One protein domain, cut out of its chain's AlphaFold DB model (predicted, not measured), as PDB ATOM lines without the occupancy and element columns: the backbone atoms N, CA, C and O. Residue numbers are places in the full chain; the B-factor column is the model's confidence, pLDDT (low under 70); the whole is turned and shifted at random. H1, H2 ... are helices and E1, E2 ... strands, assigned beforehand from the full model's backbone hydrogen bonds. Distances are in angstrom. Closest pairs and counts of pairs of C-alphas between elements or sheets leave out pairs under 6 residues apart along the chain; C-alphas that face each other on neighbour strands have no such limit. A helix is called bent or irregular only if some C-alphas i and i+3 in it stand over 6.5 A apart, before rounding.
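This is residues 76 to 214 of the 215 residues of the protein "Tyrosine--tRNA ligase" of Entamoeba dispar (strain ATCC PRA-260 / SAW760) (UniProt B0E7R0). A long, loose rod has a small core in which the kinked helix H5 packs between H1 and H2, with the strand hairpin E1 and E2 beside H2 and H5. At one end of the long axis is a second hairpin, E3 and E4; at the other H5 leads to H6, of which residues 204 to 212 stick out with residues 213 and 214. The 139 printed residues hold six named helices and four named strands, in the order H1 H2 E1 E2 H3 E3 E4 H4 H5 H6; both two-stranded sheets, E1 - E2 and E3 - E4, are antiparallel. The class is mostly helix, the whole is loose with a radius of gyration of the C-alphas of 18.2 A, and the spans are 62 by 30 by 29 A.

E1 is residues 130 to 133, starting at C-alpha 130 (-45.093, 21.233, 29.846), and E2 is residues 136 to 139. H1 is residues 95 to 104, 14.2 A long, and H2 residues 115 to 128, 18.0 A. H3 is residues 140 to 143, E3 residues 147 to 150, E4 residues 156 to 158 and H4 residues 163 to 169. H5, residues 172 to 193, is 32.1 A long from C-alpha 172 at (-43.740, 13.614, 47.796). H6, residues 197 to 212, is 23.1 A long and ends at C-alpha 212 (-7.189, 26.736, 48.051).

In the hairpin of E1 and E2, N 131 and O 138 are 2.9 A apart, within hydrogen-bond range. The closest C-alphas of E1 and H5 are those of Leu 133 and Asp 178, 6.1 A apart; those of H2 and E1 are Val 125 and Val 131, 6.7 A. H5 touches H2 with residues 176 to 186 alone, closest at Ile 124 and Ile 183, C-alphas 6.7 A apart, at a steep tilt of 48 degrees, the same way. H5 touches H1, closest C-alphas Lys 99 and Ala 180 at 5.1 A, opposite ways at a shallow tilt of 33 degrees, only just short of steep. H5 has a kink of 41 degrees near residue 187 and is irregular, C-alphas 186 and 189 being 7.0 A apart; H2 is only just irregular, with C-alphas 122 and 125 also 7.0 A apart. H2 touches H3 with residues 120 to 126 alone, closest C-alphas Val 125 and Leu 140 at 5.8 A. H3 and H4 only just touch, with 3 pairs of C-alphas within 8 A, closest Ile 143 and Phe 163 at 5.6 A. In the hairpin of E3 and E4, N 157 and O 149 are 2.7 A apart, within hydrogen-bond range. H6 is close to H5 but not clearly touching, closest C-alphas His 193 and Gly 199 at 6.6 A. Every O i to N i+4 pair is within hydrogen-bond range in H1 and H4, against 7 of 10 in H2, 16 of 18 in H5 and 9 of 12 in H6; H3 is too short for such a pair.

The C-alphas farthest apart, those of Glu 152 and Ala 212, are 63.6 A apart. The printed part has no cut, and no link between named elements is long. Residues 76 to 94 hold no named element. Mean pLDDT of the printed part is 85.2; residues 76 to 83, 145 to 152, 154 to 161 and 211 to 214 are under 70.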
ATOM      1  N   LYS A  76     -35.754  27.675  57.094       63.69
ATOM      2  CA  LYS A  76     -34.660  27.733  58.081       63.69
ATOM      3  C   LYS A  76     -33.284  27.999  57.461       63.69
ATOM      4  O   LYS A  76     -32.380  28.404  58.181       63.69
ATOM      5  N   ALA A  77     -33.111  27.759  56.162       61.00
ATOM      6  CA  ALA A  77     -31.850  27.987  55.457       61.00
ATOM      7  C   ALA A  77     -31.820  29.300  54.662       61.00
ATOM      8  O   ALA A  77     -30.778  29.644  54.111       61.00
ATOM      9  N   GLY A  78     -32.930  30.045  54.621       65.56
ATOM     10  CA  GLY A  78     -33.021  31.299  53.880       65.56
ATOM     11  C   GLY A  78     -32.878  31.117  52.362       65.56
ATOM     12  O   GLY A  78     -33.424  30.181  51.771       65.56
ATOM     13  N   LYS A  79     -32.176  32.056  51.720       66.75
ATOM     14  CA  LYS A  79     -31.901  32.053  50.273       66.75
ATOM     15  C   LYS A  79     -30.849  30.995  49.927       66.75
ATOM     16  O   LYS A  79     -30.054  30.618  50.786       66.75
ATOM     17  N   MET A  80     -30.801  30.557  48.666       66.88
ATOM     18  CA  MET A  80     -29.674  29.742  48.196       66.88
ATOM     19  C   MET A  80     -28.351  30.458  48.476       66.88
ATOM     20  O   MET A  80     -28.193  31.634  48.152       66.88
ATOM     21  N   SER A  81     -27.407  29.744  49.083       64.00
ATOM     22  CA  SER A  81     -26.095  30.288  49.414       64.00
ATOM     23  C   SER A  81     -25.000  29.290  49.082       64.00
ATOM     24  O   SER A  81     -25.094  28.107  49.412       64.00
ATOM     25  N   LYS A  82     -23.905  29.800  48.511       65.56
ATOM     26  CA  LYS A  82     -22.680  29.028  48.274       65.56
ATOM     27  C   LYS A  82     -22.085  28.473  49.579       65.56
ATOM     28  O   LYS A  82     -21.421  27.444  49.551       65.56
ATOM     29  N   SER A  83     -22.349  29.115  50.723       62.72
ATOM     30  CA  SER A  83     -21.829  28.687  52.030       62.72
ATOM     31  C   SER A  83     -22.418  27.368  52.543       62.72
ATOM     32  O   SER A  83     -21.823  26.741  53.414       62.72
ATOM     33  N   ILE A  84     -23.557  26.915  52.005       74.19
ATOM     34  CA  ILE A  84     -24.149  25.614  52.335       74.19
ATOM     35  C   ILE A  84     -24.360  24.858  51.017       74.19
ATOM     36  O   ILE A  84     -25.420  25.006  50.408       74.19
ATOM     37  N   PRO A  85     -23.396  24.032  50.571       78.06
ATOM     38  CA  PRO A  85     -23.446  23.376  49.259       78.06
ATOM     39  C   PRO A  85     -24.712  22.541  49.014       78.06
ATOM     40  O   PRO A  85     -25.259  22.545  47.919       78.06
ATOM     41  N   ASP A  86     -25.236  21.885  50.054       82.19
ATOM     42  CA  ASP A  86     -26.480  21.101  49.977       82.19
ATOM     43  C   ASP A  86     -27.762  21.962  49.955       82.19
ATOM     44  O   ASP A  86     -28.869  21.429  49.905       82.19
ATOM     45  N   SER A  87     -27.650  23.290  50.053       83.56
ATOM     46  CA  SER A  87     -28.797  24.208  49.967       83.56
ATOM     47  C   SER A  87     -29.101  24.674  48.543       83.56
ATOM     48  O   SER A  87     -30.158  25.268  48.332       83.56
ATOM     49  N   ALA A  88     -28.210  24.404  47.585       88.94
ATOM     50  CA  ALA A  88     -28.310  24.871  46.209       88.94
ATOM     51  C   ALA A  88     -28.005  23.743  45.214       88.94
ATOM     52  O   ALA A  88     -27.163  22.879  45.473       88.94
ATOM     53  N   ILE A  89     -28.680  23.783  44.064       92.50
ATOM     54  CA  ILE A  89     -28.279  23.024  42.879       92.50
ATOM     55  C   ILE A  89     -27.288  23.882  42.093       92.50
ATOM     56  O   ILE A  89     -27.588  25.034  41.779       92.50
ATOM     57  N   PHE A  90     -26.113  23.336  41.798       92.50
ATOM     58  CA  PHE A  90     -25.122  23.977  40.942       92.50
ATOM     59  C   PHE A  90     -25.277  23.511  39.493       92.50
ATOM     60  O   PHE A  90     -25.772  22.418  39.220       92.50
ATOM     61  N   MET A  91     -24.838  24.349  38.556       93.19
ATOM     62  CA  MET A  91     -24.946  24.070  37.118       93.19
ATOM     63  C   MET A  91     -24.036  22.919  36.659       93.19
ATOM     64  O   MET A  91     -24.228  22.380  35.573       93.19
ATOM     65  N   ASP A  92     -23.049  22.547  37.471       90.12
ATOM     66  CA  ASP A  92     -22.121  21.441  37.249       90.12
ATOM     67  C   ASP A  92     -22.433  20.200  38.107       90.12
ATOM     68  O   ASP A  92     -21.707  19.209  38.024       90.12
ATOM     69  N   ASP A  93     -23.518  20.202  38.895       93.06
ATOM     70  CA  ASP A  93     -23.915  19.026  39.682       93.06
ATOM     71  C   ASP A  93     -24.250  17.836  38.763       93.06
ATOM     72  O   ASP A  93     -25.004  17.966  37.791       93.06
ATOM     73  N   SER A  94     -23.752  16.643  39.105       94.56
ATOM     74  CA  SER A  94     -24.140  15.400  38.428       94.56
ATOM     75  C   SER A  94     -25.610  15.054  38.688       94.56
ATOM     76  O   SER A  94     -26.247  15.587  39.602       94.56
ATOM     77  N   TYR A  95     -26.163  14.121  37.911       96.00
ATOM     78  CA  TYR A  95     -27.535  13.667  38.138       96.00
ATOM     79  C   TYR A  95     -27.722  13.074  39.542       96.00
ATOM     80  O   TYR A  95     -28.726  13.331  40.208       96.00
ATOM     81  N   GLU A  96     -26.737  12.319  40.022       96.38
ATOM     82  CA  GLU A  96     -26.729  11.702  41.347       96.38
ATOM     83  C   GLU A  96     -26.728  12.765  42.448       96.38
ATOM     84  O   GLU A  96     -27.480  12.643  43.418       96.38
ATOM     85  N   GLU A  97     -25.947  13.835  42.278       94.88
ATOM     86  CA  GLU A  97     -25.915  14.963  43.209       94.88
ATOM     87  C   GLU A  97     -27.242  15.725  43.221       94.88
ATOM     88  O   GLU A  97     -27.789  15.973  44.300       94.88
ATOM     89  N   ILE A  98     -27.819  16.016  42.049       96.44
ATOM     90  CA  ILE A  98     -29.150  16.635  41.937       96.44
ATOM     91  C   ILE A  98     -30.186  15.760  42.650       96.44
ATOM     92  O   ILE A  98     -30.918  16.240  43.520       96.44
ATOM     93  N   LYS A  99     -30.215  14.457  42.352       96.81
ATOM     94  CA  LYS A  99     -31.140  13.499  42.969       96.81
ATOM     95  C   LYS A  99     -30.966  13.441  44.486       96.81
ATOM     96  O   LYS A  99     -31.957  13.464  45.217       96.81
ATOM     97  N   ARG A 100     -29.725  13.427  44.980       96.38
ATOM     98  CA  ARG A 100     -29.406  13.437  46.415       96.38
ATOM     99  C   ARG A 100     -29.901  14.713  47.095       96.38
ATOM    100  O   ARG A 100     -30.524  14.631  48.156       96.38
ATOM    101  N   LYS A 101     -29.628  15.880  46.505       95.56
ATOM    102  CA  LYS A 101     -30.009  17.195  47.046       95.56
ATOM    103  C   LYS A 101     -31.528  17.375  47.061       95.56
ATOM    104  O   LYS A 101     -32.082  17.735  48.097       95.56
ATOM    105  N   ILE A 102     -32.211  17.038  45.967       96.44
ATOM    106  CA  ILE A 102     -33.676  17.120  45.860       96.44
ATOM    107  C   ILE A 102     -34.374  16.110  46.781       96.44
ATOM    108  O   ILE A 102     -35.352  16.458  47.446       96.44
ATOM    109  N   SER A 103     -33.849  14.890  46.913       94.88
ATOM    110  CA  SER A 103     -34.382  13.903  47.859       94.88
ATOM    111  C   SER A 103     -34.365  14.435  49.303       94.88
ATOM    112  O   SER A 103     -35.373  14.344  50.014       94.88
ATOM    113  N   LYS A 104     -33.270  15.100  49.702       93.44
ATOM    114  CA  LYS A 104     -33.102  15.735  51.024       93.44
ATOM    115  C   LYS A 104     -33.790  17.098  51.177       93.44
ATOM    116  O   LYS A 104     -33.837  17.615  52.291       93.44
ATOM    117  N   ALA A 105     -34.303  17.688  50.100       93.88
ATOM    118  CA  ALA A 105     -34.911  19.010  50.148       93.88
ATOM    119  C   ALA A 105     -36.162  19.033  51.040       93.88
ATOM    120  O   ALA A 105     -36.899  18.048  51.153       93.88
ATOM    121  N   PHE A 106     -36.429  20.173  51.664       92.62
ATOM    122  CA  PHE A 106     -37.653  20.420  52.405       92.62
ATOM    123  C   PHE A 106     -38.845  20.386  51.443       92.62
ATOM    124  O   PHE A 106     -38.859  21.085  50.437       92.62
ATOM    125  N   CYS A 107     -39.834  19.548  51.732       93.25
ATOM    126  CA  CYS A 107     -41.055  19.466  50.943       93.25
ATOM    127  C   CYS A 107     -42.175  18.953  51.840       93.25
ATOM    128  O   CYS A 107     -42.150  17.794  52.253       93.25
ATOM    129  N   THR A 108     -43.130  19.823  52.141       91.69
ATOM    130  CA  THR A 108     -44.362  19.499  52.867       91.69
ATOM    131  C   THR A 108     -45.542  19.481  51.895       91.69
ATOM    132  O   THR A 108     -45.377  19.682  50.686       91.69
ATOM    133  N   ASP A 109     -46.743  19.228  52.409       89.94
ATOM    134  CA  ASP A 109     -47.971  19.329  51.616       89.94
ATOM    135  C   ASP A 109     -48.318  20.787  51.310       89.94
ATOM    136  O   ASP A 109     -48.897  21.089  50.270       89.94
ATOM    137  N   GLU A 110     -47.885  21.710  52.166       88.00
ATOM    138  CA  GLU A 110     -48.061  23.139  51.956       88.00
ATOM    139  C   GLU A 110     -47.173  23.663  50.821       88.00
ATOM    140  O   GLU A 110     -45.993  23.331  50.695       88.00
ATOM    141  N   VAL A 111     -47.759  24.536  50.001       86.06
ATOM    142  CA  VAL A 111     -47.050  25.264  48.938       86.06
ATOM    143  C   VAL A 111     -46.257  26.450  49.489       86.06
ATOM    144  O   VAL A 111     -45.276  26.888  48.891       86.06
ATOM    145  N   ALA A 112     -46.686  26.984  50.635       85.69
ATOM    146  CA  ALA A 112     -46.018  28.092  51.290       85.69
ATOM    147  C   ALA A 112     -44.659  27.632  51.826       85.69
ATOM    148  O   ALA A 112     -44.551  26.612  52.499       85.69
ATOM    149  N   ASN A 113     -43.619  28.415  51.543       86.38
ATOM    150  CA  ASN A 113     -42.249  28.132  51.966       86.38
ATOM    151  C   ASN A 113     -41.709  26.754  51.521       86.38
ATOM    152  O   ASN A 113     -40.924  26.131  52.238       86.38
ATOM    153  N   ASN A 114     -42.134  26.278  50.348       92.00
ATOM    154  CA  ASN A 114     -41.747  24.978  49.818       92.00
ATOM    155  C   ASN A 114     -40.798  25.135  48.613       92.00
ATOM    156  O   ASN A 114     -41.254  25.521  47.533       92.00
ATOM    157  N   PRO A 115     -39.497  24.815  48.754       93.31
ATOM    158  CA  PRO A 115     -38.525  25.010  47.684       93.31
ATOM    159  C   PRO A 115     -38.815  24.123  46.466       93.31
ATOM    160  O   PRO A 115     -38.577  24.550  45.344       93.31
ATOM    161  N   ILE A 116     -39.389  22.927  46.639       95.06
ATOM    162  CA  ILE A 116     -39.759  22.072  45.499       95.06
ATOM    163  C   ILE A 116     -40.875  22.718  44.673       95.06
ATOM    164  O   ILE A 116     -40.772  22.801  43.449       95.06
ATOM    165  N   TYR A 117     -41.911  23.231  45.340       93.19
ATOM    166  CA  TYR A 117     -42.977  23.981  44.673       93.19
ATOM    167  C   TYR A 117     -42.432  25.228  43.962       93.19
ATOM    168  O   TYR A 117     -42.832  25.559  42.846       93.19
ATOM    169  N   GLU A 118     -41.488  25.915  44.595       92.50
ATOM    170  CA  GLU A 118     -40.873  27.126  44.065       92.50
ATOM    171  C   GLU A 118     -40.048  26.864  42.798       92.50
ATOM    172  O   GLU A 118     -40.187  27.594  41.816       92.50
ATOM    173  N   TYR A 119     -39.261  25.787  42.780       94.62
ATOM    174  CA  TYR A 119     -38.521  25.356  41.592       94.62
ATOM    175  C   TYR A 119     -39.461  24.993  40.443       94.62
ATOM    176  O   TYR A 119     -39.209  25.382  39.303       94.62
ATOM    177  N   LEU A 120     -40.571  24.305  40.734       94.00
ATOM    178  CA  LEU A 120     -41.600  24.026  39.733       94.00
ATOM    179  C   LEU A 120     -42.149  25.323  39.135       94.00
ATOM    180  O   LEU A 120     -42.159  25.484  37.916       94.00
ATOM    181  N   ARG A 121     -42.538  26.269  39.993       90.88
ATOM    182  CA  ARG A 121     -43.187  27.520  39.591       90.88
ATOM    183  C   ARG A 121     -42.274  28.485  38.835       90.88
ATOM    184  O   ARG A 121     -42.747  29.135  37.910       90.88
ATOM    185  N   TYR A 122     -41.015  28.635  39.246       92.00
ATOM    186  CA  TYR A 122     -40.136  29.699  38.739       92.00
ATOM    187  C   TYR A 122     -39.037  29.221  37.790       92.00
ATOM    188  O   TYR A 122     -38.470  30.052  37.086       92.00
ATOM    189  N   VAL A 123     -38.735  27.920  37.752       94.44
ATOM    190  CA  VAL A 123     -37.645  27.377  36.925       94.44
ATOM    191  C   VAL A 123     -38.172  26.329  35.956       94.44
ATOM    192  O   VAL A 123     -38.145  26.532  34.748       94.44
ATOM    193  N   ILE A 124     -38.679  25.215  36.483       95.44
ATOM    194  CA  ILE A 124     -38.908  24.001  35.698       95.44
ATOM    195  C   ILE A 124     -40.030  24.212  34.684       95.44
ATOM    196  O   ILE A 124     -39.847  23.965  33.496       95.44
ATOM    197  N   VAL A 125     -41.187  24.688  35.138       93.38
ATOM    198  CA  VAL A 125     -42.367  24.830  34.279       93.38
ATOM    199  C   VAL A 125     -42.230  26.026  33.332       93.38
ATOM    200  O   VAL A 125     -42.511  25.846  32.149       93.38
ATOM    201  N   PRO A 126     -41.730  27.209  33.756       92.00
ATOM    202  CA  PRO A 126     -41.432  28.295  32.820       92.00
ATOM    203  C   PRO A 126     -40.408  27.927  31.741       92.00
ATOM    204  O   PRO A 126     -40.490  28.450  30.635       92.00
ATOM    205  N   TYR A 127     -39.456  27.036  32.030       94.31
ATOM    206  CA  TYR A 127     -38.470  26.611  31.036       94.31
ATOM    207  C   TYR A 127     -39.012  25.521  30.102       94.31
ATOM    208  O   TYR A 127     -38.901  25.641  28.885       94.31
ATOM    209  N   LEU A 128     -39.626  24.470  30.653       94.12
ATOM    210  CA  LEU A 128     -40.074  23.306  29.879       94.12
ATOM    211  C   LEU A 128     -41.463  23.477  29.253       94.12
ATOM    212  O   LEU A 128     -41.808  22.715  28.354       94.12
ATOM    213  N   GLN A 129     -42.257  24.452  29.712       91.06
ATOM    214  CA  GLN A 129     -43.636  24.775  29.295       91.06
ATOM    215  C   GLN A 129     -44.683  23.681  29.575       91.06
ATOM    216  O   GLN A 129     -45.842  23.990  29.857       91.06
ATOM    217  N   LYS A 130     -44.280  22.410  29.550       92.81
ATOM    218  CA  LYS A 130     -45.093  21.233  29.846       92.81
ATOM    219  C   LYS A 130     -44.265  20.217  30.629       92.81
ATOM    220  O   LYS A 130     -43.130  19.922  30.264       92.81
ATOM    221  N   VAL A 131     -44.837  19.660  31.693       94.94
ATOM    222  CA  VAL A 131     -44.177  18.668  32.552       94.94
ATOM    223  C   VAL A 131     -45.132  17.553  32.954       94.94
ATOM    224  O   VAL A 131     -46.341  17.754  33.020       94.94
ATOM    225  N   THR A 132     -44.585  16.385  33.279       95.81
ATOM    226  CA  THR A 132     -45.328  15.283  33.901       95.81
ATOM    227  C   THR A 132     -44.839  15.111  35.334       95.81
ATOM    228  O   THR A 132     -43.646  14.897  35.545       95.81
ATOM    229  N   LEU A 133     -45.753  15.217  36.301       95.00
ATOM    230  CA  LEU A 133     -45.495  15.066  37.735       95.00
ATOM    231  C   LEU A 133     -46.470  14.041  38.310       95.00
ATOM    232  O   LEU A 133     -47.683  14.159  38.110       95.00
ATOM    233  N   CYS A 134     -45.957  13.035  39.013       94.00
ATOM    234  CA  CYS A 134     -46.737  11.947  39.604       94.00
ATOM    235  C   CYS A 134     -47.714  11.297  38.601       94.00
ATOM    236  O   CYS A 134     -48.856  10.988  38.934       94.00
ATOM    237  N   GLY A 135     -47.279  11.139  37.345       92.31
ATOM    238  CA  GLY A 135     -48.075  10.534  36.269       92.31
ATOM    239  C   GLY A 135     -49.140  11.438  35.634       92.31
ATOM    240  O   GLY A 135     -49.855  10.976  34.747       92.31
ATOM    241  N   LYS A 136     -49.245  12.712  36.032       93.88
ATOM    242  CA  LYS A 136     -50.171  13.687  35.438       93.88
ATOM    243  C   LYS A 136     -49.422  14.819  34.740       93.88
ATOM    244  O   LYS A 136     -48.374  15.257  35.205       93.88
ATOM    245  N   GLU A 137     -49.954  15.276  33.612       94.12
ATOM    246  CA  GLU A 137     -49.382  16.385  32.850       94.12
ATOM    247  C   GLU A 137     -49.864  17.746  33.365       94.12
ATOM    248  O   GLU A 137     -51.032  17.906  33.722       94.12
ATOM    249  N   TYR A 138     -48.954  18.719  33.356       91.88
ATOM    250  CA  TYR A 138     -49.180  20.109  33.738       91.88
ATOM    251  C   TYR A 138     -48.516  21.052  32.738       91.88
ATOM    252  O   TYR A 138     -47.433  20.769  32.218       91.88
ATOM    253  N   THR A 139     -49.156  22.188  32.507       90.44
ATOM    254  CA  THR A 139     -48.683  23.294  31.668       90.44
ATOM    255  C   THR A 139     -48.340  24.519  32.513       90.44
ATOM    256  O   THR A 139     -48.565  24.545  33.729       90.44
ATOM    257  N   LEU A 140     -47.786  25.551  31.875       86.12
ATOM    258  CA  LEU A 140     -47.489  26.821  32.529       86.12
ATOM    259  C   LEU A 140     -48.726  27.426  33.198       86.12
ATOM    260  O   LEU A 140     -48.640  27.843  34.350       86.12
ATOM    261  N   GLU A 141     -49.869  27.417  32.521       82.88
ATOM    262  CA  GLU A 141     -51.133  27.965  33.014       82.88
ATOM    263  C   GLU A 141     -51.668  27.251  34.257       82.88
ATOM    264  O   GLU A 141     -52.339  27.875  35.081       82.88
ATOM    265  N   ASP A 142     -51.383  25.954  34.392       84.56
ATOM    266  CA  ASP A 142     -51.855  25.158  35.524       84.56
ATOM    267  C   ASP A 142     -51.147  25.564  36.825       84.56
ATOM    268  O   ASP A 142     -51.751  25.561  37.903       84.56
ATOM    269  N   ILE A 143     -49.863  25.919  36.722       82.75
ATOM    270  CA  ILE A 143     -48.946  26.110  37.857       82.75
ATOM    271  C   ILE A 143     -48.695  27.595  38.136       82.75
ATOM    272  O   ILE A 143     -48.641  28.026  39.294       82.75
ATOM    273  N   VAL A 144     -48.547  28.391  37.080       75.00
ATOM    274  CA  VAL A 144     -48.335  29.836  37.136       75.00
ATOM    275  C   VAL A 144     -49.625  30.506  36.666       75.00
ATOM    276  O   VAL A 144     -49.907  30.515  35.469       75.00
ATOM    277  N   PRO A 145     -50.431  31.083  37.577       65.94
ATOM    278  CA  PRO A 145     -51.672  31.714  37.169       65.94
ATOM    279  C   PRO A 145     -51.357  32.892  36.246       65.94
ATOM    280  O   PRO A 145     -50.646  33.825  36.624       65.94
ATOM    281  N   GLY A 146     -51.911  32.854  35.037       59.12
ATOM    282  CA  GLY A 146     -52.078  34.061  34.240       59.12
ATOM    283  C   GLY A 146     -53.104  34.978  34.910       59.12
ATOM    284  O   GLY A 146     -54.040  34.506  35.554       59.12
ATOM    285  N   TYR A 147     -52.953  36.292  34.751       56.31
ATOM    286  CA  TYR A 147     -53.994  37.266  35.088       56.31
ATOM    287  C   TYR A 147     -55.236  36.983  34.228       56.31
ATOM    288  O   TYR A 147     -55.278  37.407  33.073       56.31
ATOM    289  N   ARG A 148     -56.192  36.183  34.716       56.66
ATOM    290  CA  ARG A 148     -57.237  35.611  33.847       56.66
ATOM    291  C   ARG A 148     -58.677  35.908  34.219       56.66
ATOM    292  O   ARG A 148     -59.534  35.643  33.390       56.66
ATOM    293  N   GLU A 149     -58.964  36.532  35.352       57.16
ATOM    294  CA  GLU A 149     -60.345  36.921  35.649       57.16
ATOM    295  C   GLU A 149     -60.414  38.413  35.931       57.16
ATOM    296  O   GLU A 149     -59.569  38.954  36.631       57.16
ATOM    297  N   LYS A 150     -61.380  39.103  35.323       59.25
ATOM    298  CA  LYS A 150     -61.799  40.432  35.760       59.25
ATOM    299  C   LYS A 150     -63.087  40.238  36.552       59.25
ATOM    300  O   LYS A 150     -63.954  39.509  36.076       59.25
ATOM    301  N   ASP A 151     -63.202  40.833  37.734       65.00
ATOM    302  CA  ASP A 151     -64.502  40.920  38.405       65.00
ATOM    303  C   ASP A 151     -65.472  41.804  37.592       65.00
ATOM    304  O   ASP A 151     -65.092  42.421  36.590       65.00
ATOM    305  N   GLU A 152     -66.739  41.869  38.014       69.50
ATOM    306  CA  GLU A 152     -67.770  42.719  37.390       69.50
ATOM    307  C   GLU A 152     -67.383  44.217  37.379       69.50
ATOM    308  O   GLU A 152     -67.925  44.999  36.600       69.50
ATOM    309  N   GLU A 153     -66.394  44.611  38.189       73.25
ATOM    310  CA  GLU A 153     -65.855  45.967  38.337       73.25
ATOM    311  C   GLU A 153     -64.558  46.180  37.527       73.25
ATOM    312  O   GLU A 153     -63.965  47.263  37.548       73.25
ATOM    313  N   GLY A 154     -64.097  45.162  36.793       63.69
ATOM    314  CA  GLY A 154     -62.893  45.206  35.969       63.69
ATOM    315  C   GLY A 154     -61.573  44.983  36.717       63.69
ATOM    316  O   GLY A 154     -60.514  45.098  36.084       63.69
ATOM    317  N   LYS A 155     -61.579  44.653  38.016       65.00
ATOM    318  CA  LYS A 155     -60.360  44.297  38.757       65.00
ATOM    319  C   LYS A 155     -59.880  42.919  38.360       65.00
ATOM    320  O   LYS A 155     -60.635  41.959  38.314       65.00
ATOM    321  N   ILE A 156     -58.576  42.818  38.157       61.69
ATOM    322  CA  ILE A 156     -57.913  41.565  37.831       61.69
ATOM    323  C   ILE A 156     -57.873  40.672  39.080       61.69
ATOM    324  O   ILE A 156     -57.128  40.935  40.025       61.69
ATOM    325  N   LEU A 157     -58.657  39.601  39.067       57.34
ATOM    326  CA  LEU A 157     -58.604  38.489  39.998       57.34
ATOM    327  C   LEU A 157     -57.478  37.529  39.587       57.34
ATOM    328  O   LEU A 157     -57.345  37.108  38.433       57.34
ATOM    329  N   ILE A 158     -56.647  37.174  40.565       61.09
ATOM    330  CA  ILE A 158     -55.652  36.113  40.424       61.09
ATOM    331  C   ILE A 158     -56.380  34.803  40.717       61.09
ATOM    332  O   ILE A 158     -56.682  34.514  41.877       61.09
ATOM    333  N   ALA A 159     -56.664  34.014  39.679       57.72
ATOM    334  CA  ALA A 159     -57.203  32.673  39.867       57.72
ATOM    335  C   ALA A 159     -56.248  31.877  40.770       57.72
ATOM    336  O   ALA A 159     -55.040  31.828  40.517       57.72
ATOM    337  N   LYS A 160     -56.767  31.269  41.844       59.41
ATOM    338  CA  LYS A 160     -55.968  30.341  42.652       59.41
ATOM    339  C   LYS A 160     -55.594  29.154  41.758       59.41
ATOM    340  O   LYS A 160     -56.507  28.480  41.282       59.41
ATOM    341  N   PRO A 161     -54.300  28.876  41.521       67.44
ATOM    342  CA  PRO A 161     -53.918  27.769  40.659       67.44
ATOM    343  C   PRO A 161     -54.428  26.453  41.248       67.44
ATOM    344  O   PRO A 161     -54.098  26.101  42.384       67.44
ATOM    345  N   LYS A 162     -55.224  25.724  40.455       75.12
ATOM    346  CA  LYS A 162     -55.745  24.381  40.771       75.12
ATOM    347  C   LYS A 162     -54.625  23.435  41.218       75.12
ATOM    348  O   LYS A 162     -54.826  22.595  42.092       75.12
ATOM    349  N   PHE A 163     -53.426  23.651  40.681       85.62
ATOM    350  CA  PHE A 163     -52.216  22.932  41.040       85.62
ATOM    351  C   PHE A 163     -51.872  22.962  42.534       85.62
ATOM    352  O   PHE A 163     -51.285  22.004  43.016       85.62
ATOM    353  N   MET A 164     -52.245  23.994  43.302       86.62
ATOM    354  CA  MET A 164     -51.921  24.033  44.739       86.62
ATOM    355  C   MET A 164     -52.620  22.930  45.536       86.62
ATOM    356  O   MET A 164     -52.020  22.369  46.451       86.62
ATOM    357  N   GLU A 165     -53.872  22.612  45.203       86.44
ATOM    358  CA  GLU A 165     -54.601  21.529  45.872       86.44
ATOM    359  C   GLU A 165     -54.116  20.161  45.390       86.44
ATOM    360  O   GLU A 165     -53.932  19.248  46.190       86.44
ATOM    361  N   GLU A 166     -53.818  20.037  44.097       90.00
ATOM    362  CA  GLU A 166     -53.261  18.800  43.548       90.00
ATOM    363  C   GLU A 166     -51.864  18.515  44.111       90.00
ATOM    364  O   GLU A 166     -51.580  17.383  44.495       90.00
ATOM    365  N   PHE A 167     -51.030  19.545  44.275       91.50
ATOM    366  CA  PHE A 167     -49.708  19.444  44.886       91.50
ATOM    367  C   PHE A 167     -49.773  18.864  46.299       91.50
ATOM    368  O   PHE A 167     -48.942  18.020  46.634       91.50
ATOM    369  N   LYS A 168     -50.747  19.270  47.126       90.88
ATOM    370  CA  LYS A 168     -50.935  18.722  48.484       90.88
ATOM    371  C   LYS A 168     -51.145  17.210  48.460       90.88
ATOM    372  O   LYS A 168     -50.579  16.519  49.293       90.88
ATOM    373  N   ALA A 169     -51.914  16.714  47.492       91.69
ATOM    374  CA  ALA A 169     -52.253  15.299  47.362       91.69
ATOM    375  C   ALA A 169     -51.171  14.452  46.658       91.69
ATOM    376  O   ALA A 169     -51.282  13.227  46.632       91.69
ATOM    377  N   MET A 170     -50.143  15.072  46.067       93.69
ATOM    378  CA  MET A 170     -49.068  14.346  45.383       93.69
ATOM    379  C   MET A 170     -48.196  13.552  46.353       93.69
ATOM    380  O   MET A 170     -47.756  14.073  47.380       93.69
ATOM    381  N   ASP A 171     -47.826  12.335  45.946       94.75
ATOM    382  CA  ASP A 171     -46.772  11.577  46.617       94.75
ATOM    383  C   ASP A 171     -45.440  12.340  46.550       94.75
ATOM    384  O   ASP A 171     -44.886  12.591  45.476       94.75
ATOM    385  N   LYS A 172     -44.920  12.739  47.713       94.19
ATOM    386  CA  LYS A 172     -43.740  13.614  47.796       94.19
ATOM    387  C   LYS A 172     -42.456  12.926  47.362       94.19
ATOM    388  O   LYS A 172     -41.516  13.611  46.956       94.19
ATOM    389  N   LYS A 173     -42.392  11.597  47.462       95.19
ATOM    390  CA  LYS A 173     -41.223  10.835  47.032       95.19
ATOM    391  C   LYS A 173     -41.146  10.834  45.507       95.19
ATOM    392  O   LYS A 173     -40.133  11.277  44.970       95.19
ATOM    393  N   GLN A 174     -42.227  10.445  44.834       96.50
ATOM    394  CA  GLN A 174     -42.328  10.464  43.378       96.50
ATOM    395  C   GLN A 174     -42.151  11.881  42.829       96.50
ATOM    396  O   GLN A 174     -41.363  12.089  41.912       96.50
ATOM    397  N   LEU A 175     -42.793  12.876  43.449       96.62
ATOM    398  CA  LEU A 175     -42.649  14.279  43.063       96.62
ATOM    399  C   LEU A 175     -41.182  14.729  43.065       96.62
ATOM    400  O   LEU A 175     -40.729  15.384  42.131       96.62
ATOM    401  N   LYS A 176     -40.425  14.386  44.113       97.12
ATOM    402  CA  LYS A 176     -38.997  14.714  44.204       97.12
ATOM    403  C   LYS A 176     -38.163  13.986  43.153       97.12
ATOM    404  O   LYS A 176     -37.217  14.570  42.632       97.12
ATOM    405  N   GLU A 177     -38.488  12.735  42.846       97.50
ATOM    406  CA  GLU A 177     -37.817  11.977  41.786       97.50
ATOM    407  C   GLU A 177     -38.065  12.608  40.408       97.50
ATOM    408  O   GLU A 177     -37.110  12.834  39.657       97.50
ATOM    409  N   ASP A 178     -39.311  12.992  40.121       97.69
ATOM    410  CA  ASP A 178     -39.689  13.690  38.890       97.69
ATOM    411  C   ASP A 178     -38.990  15.049  38.790       97.69
ATOM    412  O   ASP A 178     -38.397  15.371  37.762       97.69
ATOM    413  N   VAL A 179     -38.983  15.829  39.874       97.31
ATOM    414  CA  VAL A 179     -38.306  17.133  39.938       97.31
ATOM    415  C   VAL A 179     -36.800  16.993  39.723       97.31
ATOM    416  O   VAL A 179     -36.225  17.773  38.968       97.31
ATOM    417  N   ALA A 180     -36.152  15.993  40.324       97.69
ATOM    418  CA  ALA A 180     -34.727  15.747  40.110       97.69
ATOM    419  C   ALA A 180     -34.415  15.425  38.642       97.69
ATOM    420  O   ALA A 180     -33.432  15.930  38.100       97.69
ATOM    421  N   ARG A 181     -35.260  14.618  37.987       98.00
ATOM    422  CA  ARG A 181     -35.141  14.326  36.553       98.00
ATOM    423  C   ARG A 181     -35.343  15.585  35.706       98.00
ATOM    424  O   ARG A 181     -34.514  15.873  34.858       98.00
ATOM    425  N   LEU A 182     -36.385  16.368  35.971       97.88
ATOM    426  CA  LEU A 182     -36.671  17.582  35.200       97.88
ATOM    427  C   LEU A 182     -35.565  18.639  35.348       97.88
ATOM    428  O   LEU A 182     -35.175  19.258  34.365       97.88
ATOM    429  N   ILE A 183     -35.011  18.822  36.552       97.06
ATOM    430  CA  ILE A 183     -33.850  19.705  36.764       97.06
ATOM    431  C   ILE A 183     -32.638  19.184  35.991       97.06
ATOM    432  O   ILE A 183     -31.916  19.965  35.376       97.06
ATOM    433  N   ASN A 184     -32.420  17.870  35.996       97.00
ATOM    434  CA  ASN A 184     -31.342  17.265  35.234       97.00
ATOM    435  C   ASN A 184     -31.462  17.550  33.737       97.00
ATOM    436  O   ASN A 184     -30.462  17.922  33.137       97.00
ATOM    437  N   ASP A 185     -32.661  17.434  33.170       96.12
ATOM    438  CA  ASP A 185     -32.920  17.708  31.752       96.12
ATOM    439  C   ASP A 185     -32.587  19.172  31.390       96.12
ATOM    440  O   ASP A 185     -32.076  19.450  30.307       96.12
ATOM    441  N   ILE A 186     -32.805  20.110  32.320       96.25
ATOM    442  CA  ILE A 186     -32.469  21.536  32.151       96.25
ATOM    443  C   ILE A 186     -30.954  21.778  32.224       96.25
ATOM    444  O   ILE A 186     -30.419  22.600  31.482       96.25
ATOM    445  N   VAL A 187     -30.256  21.086  33.127       95.25
ATOM    446  CA  VAL A 187     -28.826  21.313  33.413       95.25
ATOM    447  C   VAL A 187     -27.904  20.499  32.496       95.25
ATOM    448  O   VAL A 187     -26.767  20.899  32.240       95.25
ATOM    449  N   GLU A 188     -28.372  19.374  31.953       95.06
ATOM    450  CA  GLU A 188     -27.580  18.471  31.110       95.06
ATOM    451  C   GLU A 188     -26.847  19.165  29.944       95.06
ATOM    452  O   GLU A 188     -25.661  18.870  29.755       95.06
ATOM    453  N   PRO A 189     -27.455  20.112  29.196       95.19
ATOM    454  CA  PRO A 189     -26.759  20.816  28.119       95.19
ATOM    455  C   PRO A 189     -25.513  21.572  28.596       95.19
ATOM    456  O   PRO A 189     -24.516  21.632  27.877       95.19
ATOM    457  N   VAL A 190     -25.542  22.108  29.821       94.12
ATOM    458  CA  VAL A 190     -24.389  22.790  30.419       94.12
ATOM    459  C   VAL A 190     -23.279  21.786  30.698       94.12
ATOM    460  O   VAL A 190     -22.144  22.005  30.283       94.12
ATOM    461  N   ARG A 191     -23.591  20.636  31.305       91.69
ATOM    462  CA  ARG A 191     -22.576  19.599  31.557       91.69
ATOM    463  C   ARG A 191     -21.933  19.097  30.269       91.69
ATOM    464  O   ARG A 191     -20.710  19.042  30.200       91.69
ATOM    465  N   LYS A 192     -22.734  18.846  29.229       92.94
ATOM    466  CA  LYS A 192     -22.236  18.461  27.897       92.94
ATOM    467  C   LYS A 192     -21.288  19.509  27.308       92.94
ATOM    468  O   LYS A 192     -20.255  19.161  26.749       92.94
ATOM    469  N   HIS A 193     -21.584  20.800  27.470       92.50
ATOM    470  CA  HIS A 193     -20.678  21.868  27.037       92.50
ATOM    471  C   HIS A 193     -19.318  21.813  27.759       92.50
ATOM    472  O   HIS A 193     -18.263  21.961  27.134       92.50
ATOM    473  N   PHE A 194     -19.328  21.534  29.063       91.75
ATOM    474  CA  PHE A 194     -18.121  21.422  29.884       91.75
ATOM    475  C   PHE A 194     -17.345  20.107  29.704       91.75
ATOM    476  O   PHE A 194     -16.281  19.958  30.297       91.75
ATOM    477  N   GLU A 195     -17.803  19.181  28.857       90.38
ATOM    478  CA  GLU A 195     -17.029  17.998  28.452       90.38
ATOM    479  C   GLU A 195     -15.996  18.302  27.353       90.38
ATOM    480  O   GLU A 195     -15.105  17.482  27.096       90.38
ATOM    481  N   THR A 196     -16.074  19.479  26.726       92.31
ATOM    482  CA  THR A 196     -15.072  19.965  25.766       92.31
ATOM    483  C   THR A 196     -13.721  20.218  26.438       92.31
ATOM    484  O   THR A 196     -13.648  20.497  27.634       92.31
ATOM    485  N   GLU A 197     -12.625  20.155  25.677       90.00
ATOM    486  CA  GLU A 197     -11.274  20.368  26.221       90.00
ATOM    487  C   GLU A 197     -11.093  21.750  26.870       90.00
ATOM    488  O   GLU A 197     -10.433  21.875  27.902       90.00
ATOM    489  N   GLU A 198     -11.688  22.796  26.295       92.12
ATOM    490  CA  GLU A 198     -11.642  24.150  26.855       92.12
ATOM    491  C   GLU A 198     -12.525  24.278  28.104       92.12
ATOM    492  O   GLU A 198     -12.060  24.757  29.142       92.12
ATOM    493  N   GLY A 199     -13.760  23.767  28.042       90.38
ATOM    494  CA  GLY A 199     -14.681  23.757  29.176       90.38
ATOM    495  C   GLY A 199     -14.095  23.025  30.385       90.38
ATOM    496  O   GLY A 199     -14.067  23.576  31.487       90.38
ATOM    497  N   LYS A 200     -13.521  21.834  30.176       90.69
ATOM    498  CA  LYS A 200     -12.852  21.054  31.230       90.69
ATOM    499  C   LYS A 200     -11.740  21.838  31.917       90.69
ATOM    500  O   LYS A 200     -11.658  21.831  33.145       90.69
ATOM    501  N   LYS A 201     -10.894  22.535  31.150       93.06
ATOM    502  CA  LYS A 201      -9.791  23.344  31.699       93.06
ATOM    503  C   LYS A 201     -10.305  24.498  32.557       93.06
ATOM    504  O   LYS A 201      -9.784  24.720  33.653       93.06
ATOM    505  N   LEU A 202     -11.334  25.205  32.090       92.19
ATOM    506  CA  LEU A 202     -11.957  26.296  32.842       92.19
ATOM    507  C   LEU A 202     -12.596  25.789  34.138       92.19
ATOM    508  O   LEU A 202     -12.325  26.337  35.208       92.19
ATOM    509  N   LEU A 203     -13.375  24.708  34.067       88.31
ATOM    510  CA  LEU A 203     -14.030  24.120  35.236       88.31
ATOM    511  C   LEU A 203     -13.008  23.642  36.275       88.31
ATOM    512  O   LEU A 203     -13.128  23.983  37.451       88.31
ATOM    513  N   ALA A 204     -11.960  22.936  35.839       89.94
ATOM    514  CA  ALA A 204     -10.880  22.490  36.719       89.94
ATOM    515  C   ALA A 204     -10.171  23.670  37.406       89.94
ATOM    516  O   ALA A 204      -9.869  23.615  38.600       89.94
ATOM    517  N   THR A 205      -9.957  24.768  36.673       92.38
ATOM    518  CA  THR A 205      -9.368  25.995  37.227       92.38
ATOM    519  C   THR A 205     -10.261  26.582  38.317       92.38
ATOM    520  O   THR A 205      -9.787  26.846  39.420       92.38
ATOM    521  N   VAL A 206     -11.566  26.717  38.065       88.88
ATOM    522  CA  VAL A 206     -12.519  27.247  39.056       88.88
ATOM    523  C   VAL A 206     -12.601  26.352  40.295       88.88
ATOM    524  O   VAL A 206     -12.580  26.850  41.422       88.88
ATOM    525  N   GLN A 207     -12.644  25.032  40.107       85.44
ATOM    526  CA  GLN A 207     -12.694  24.065  41.206       85.44
ATOM    527  C   GLN A 207     -11.438  24.120  42.089       85.44
ATOM    528  O   GLN A 207     -11.537  23.946  43.306       85.44
ATOM    529  N   SER A 208     -10.272  24.449  41.521       90.00
ATOM    530  CA  SER A 208      -9.028  24.597  42.289       90.00
ATOM    531  C   SER A 208      -9.105  25.691  43.367       90.00
ATOM    532  O   SER A 208      -8.524  25.537  44.444       90.00
ATOM    533  N   PHE A 209      -9.894  26.750  43.147       87.88
ATOM    534  CA  PHE A 209     -10.058  27.842  44.112       87.88
ATOM    535  C   PHE A 209     -10.867  27.439  45.350       87.88
ATOM    536  O   PHE A 209     -10.650  27.982  46.436       87.88
ATOM    537  N   ASN A 210     -11.760  26.453  45.228       73.69
ATOM    538  CA  ASN A 210     -12.502  25.941  46.382       73.69
ATOM    539  C   ASN A 210     -11.570  25.179  47.345       73.69
ATOM    540  O   ASN A 210     -11.724  25.298  48.558       73.69
ATOM    541  N   ASN A 211     -10.558  24.478  46.818       57.69
ATOM    542  CA  ASN A 211      -9.568  23.737  47.612       57.69
ATOM    543  C   ASN A 211      -8.478  24.643  48.210       57.69
ATOM    544  O   ASN A 211      -7.923  24.338  49.263       57.69
ATOM    545  N   ALA A 212      -8.171  25.769  47.559       50.31
ATOM    546  CA  ALA A 212      -7.189  26.736  48.051       50.31
ATOM    547  C   ALA A 212      -7.671  27.510  49.292       50.31
ATOM    548  O   ALA A 212      -6.854  28.000  50.063       50.31
ATOM    549  N   THR A 213      -8.988  27.584  49.510       42.97
ATOM    550  CA  THR A 213      -9.598  28.319  50.634       42.97
ATOM    551  C   THR A 213      -9.630  27.491  51.935       42.97
ATOM    552  O   THR A 213     -10.089  27.969  52.966       42.97
ATOM    553  N   THR A 214      -9.153  26.239  51.911       37.31
ATOM    554  CA  THR A 214      -9.077  25.346  53.087       37.31
ATOM    555  C   THR A 214      -7.680  25.303  53.733       37.31
ATOM    556  O   THR A 214      -7.392  24.379  54.493       37.31
TER     557      THR A 214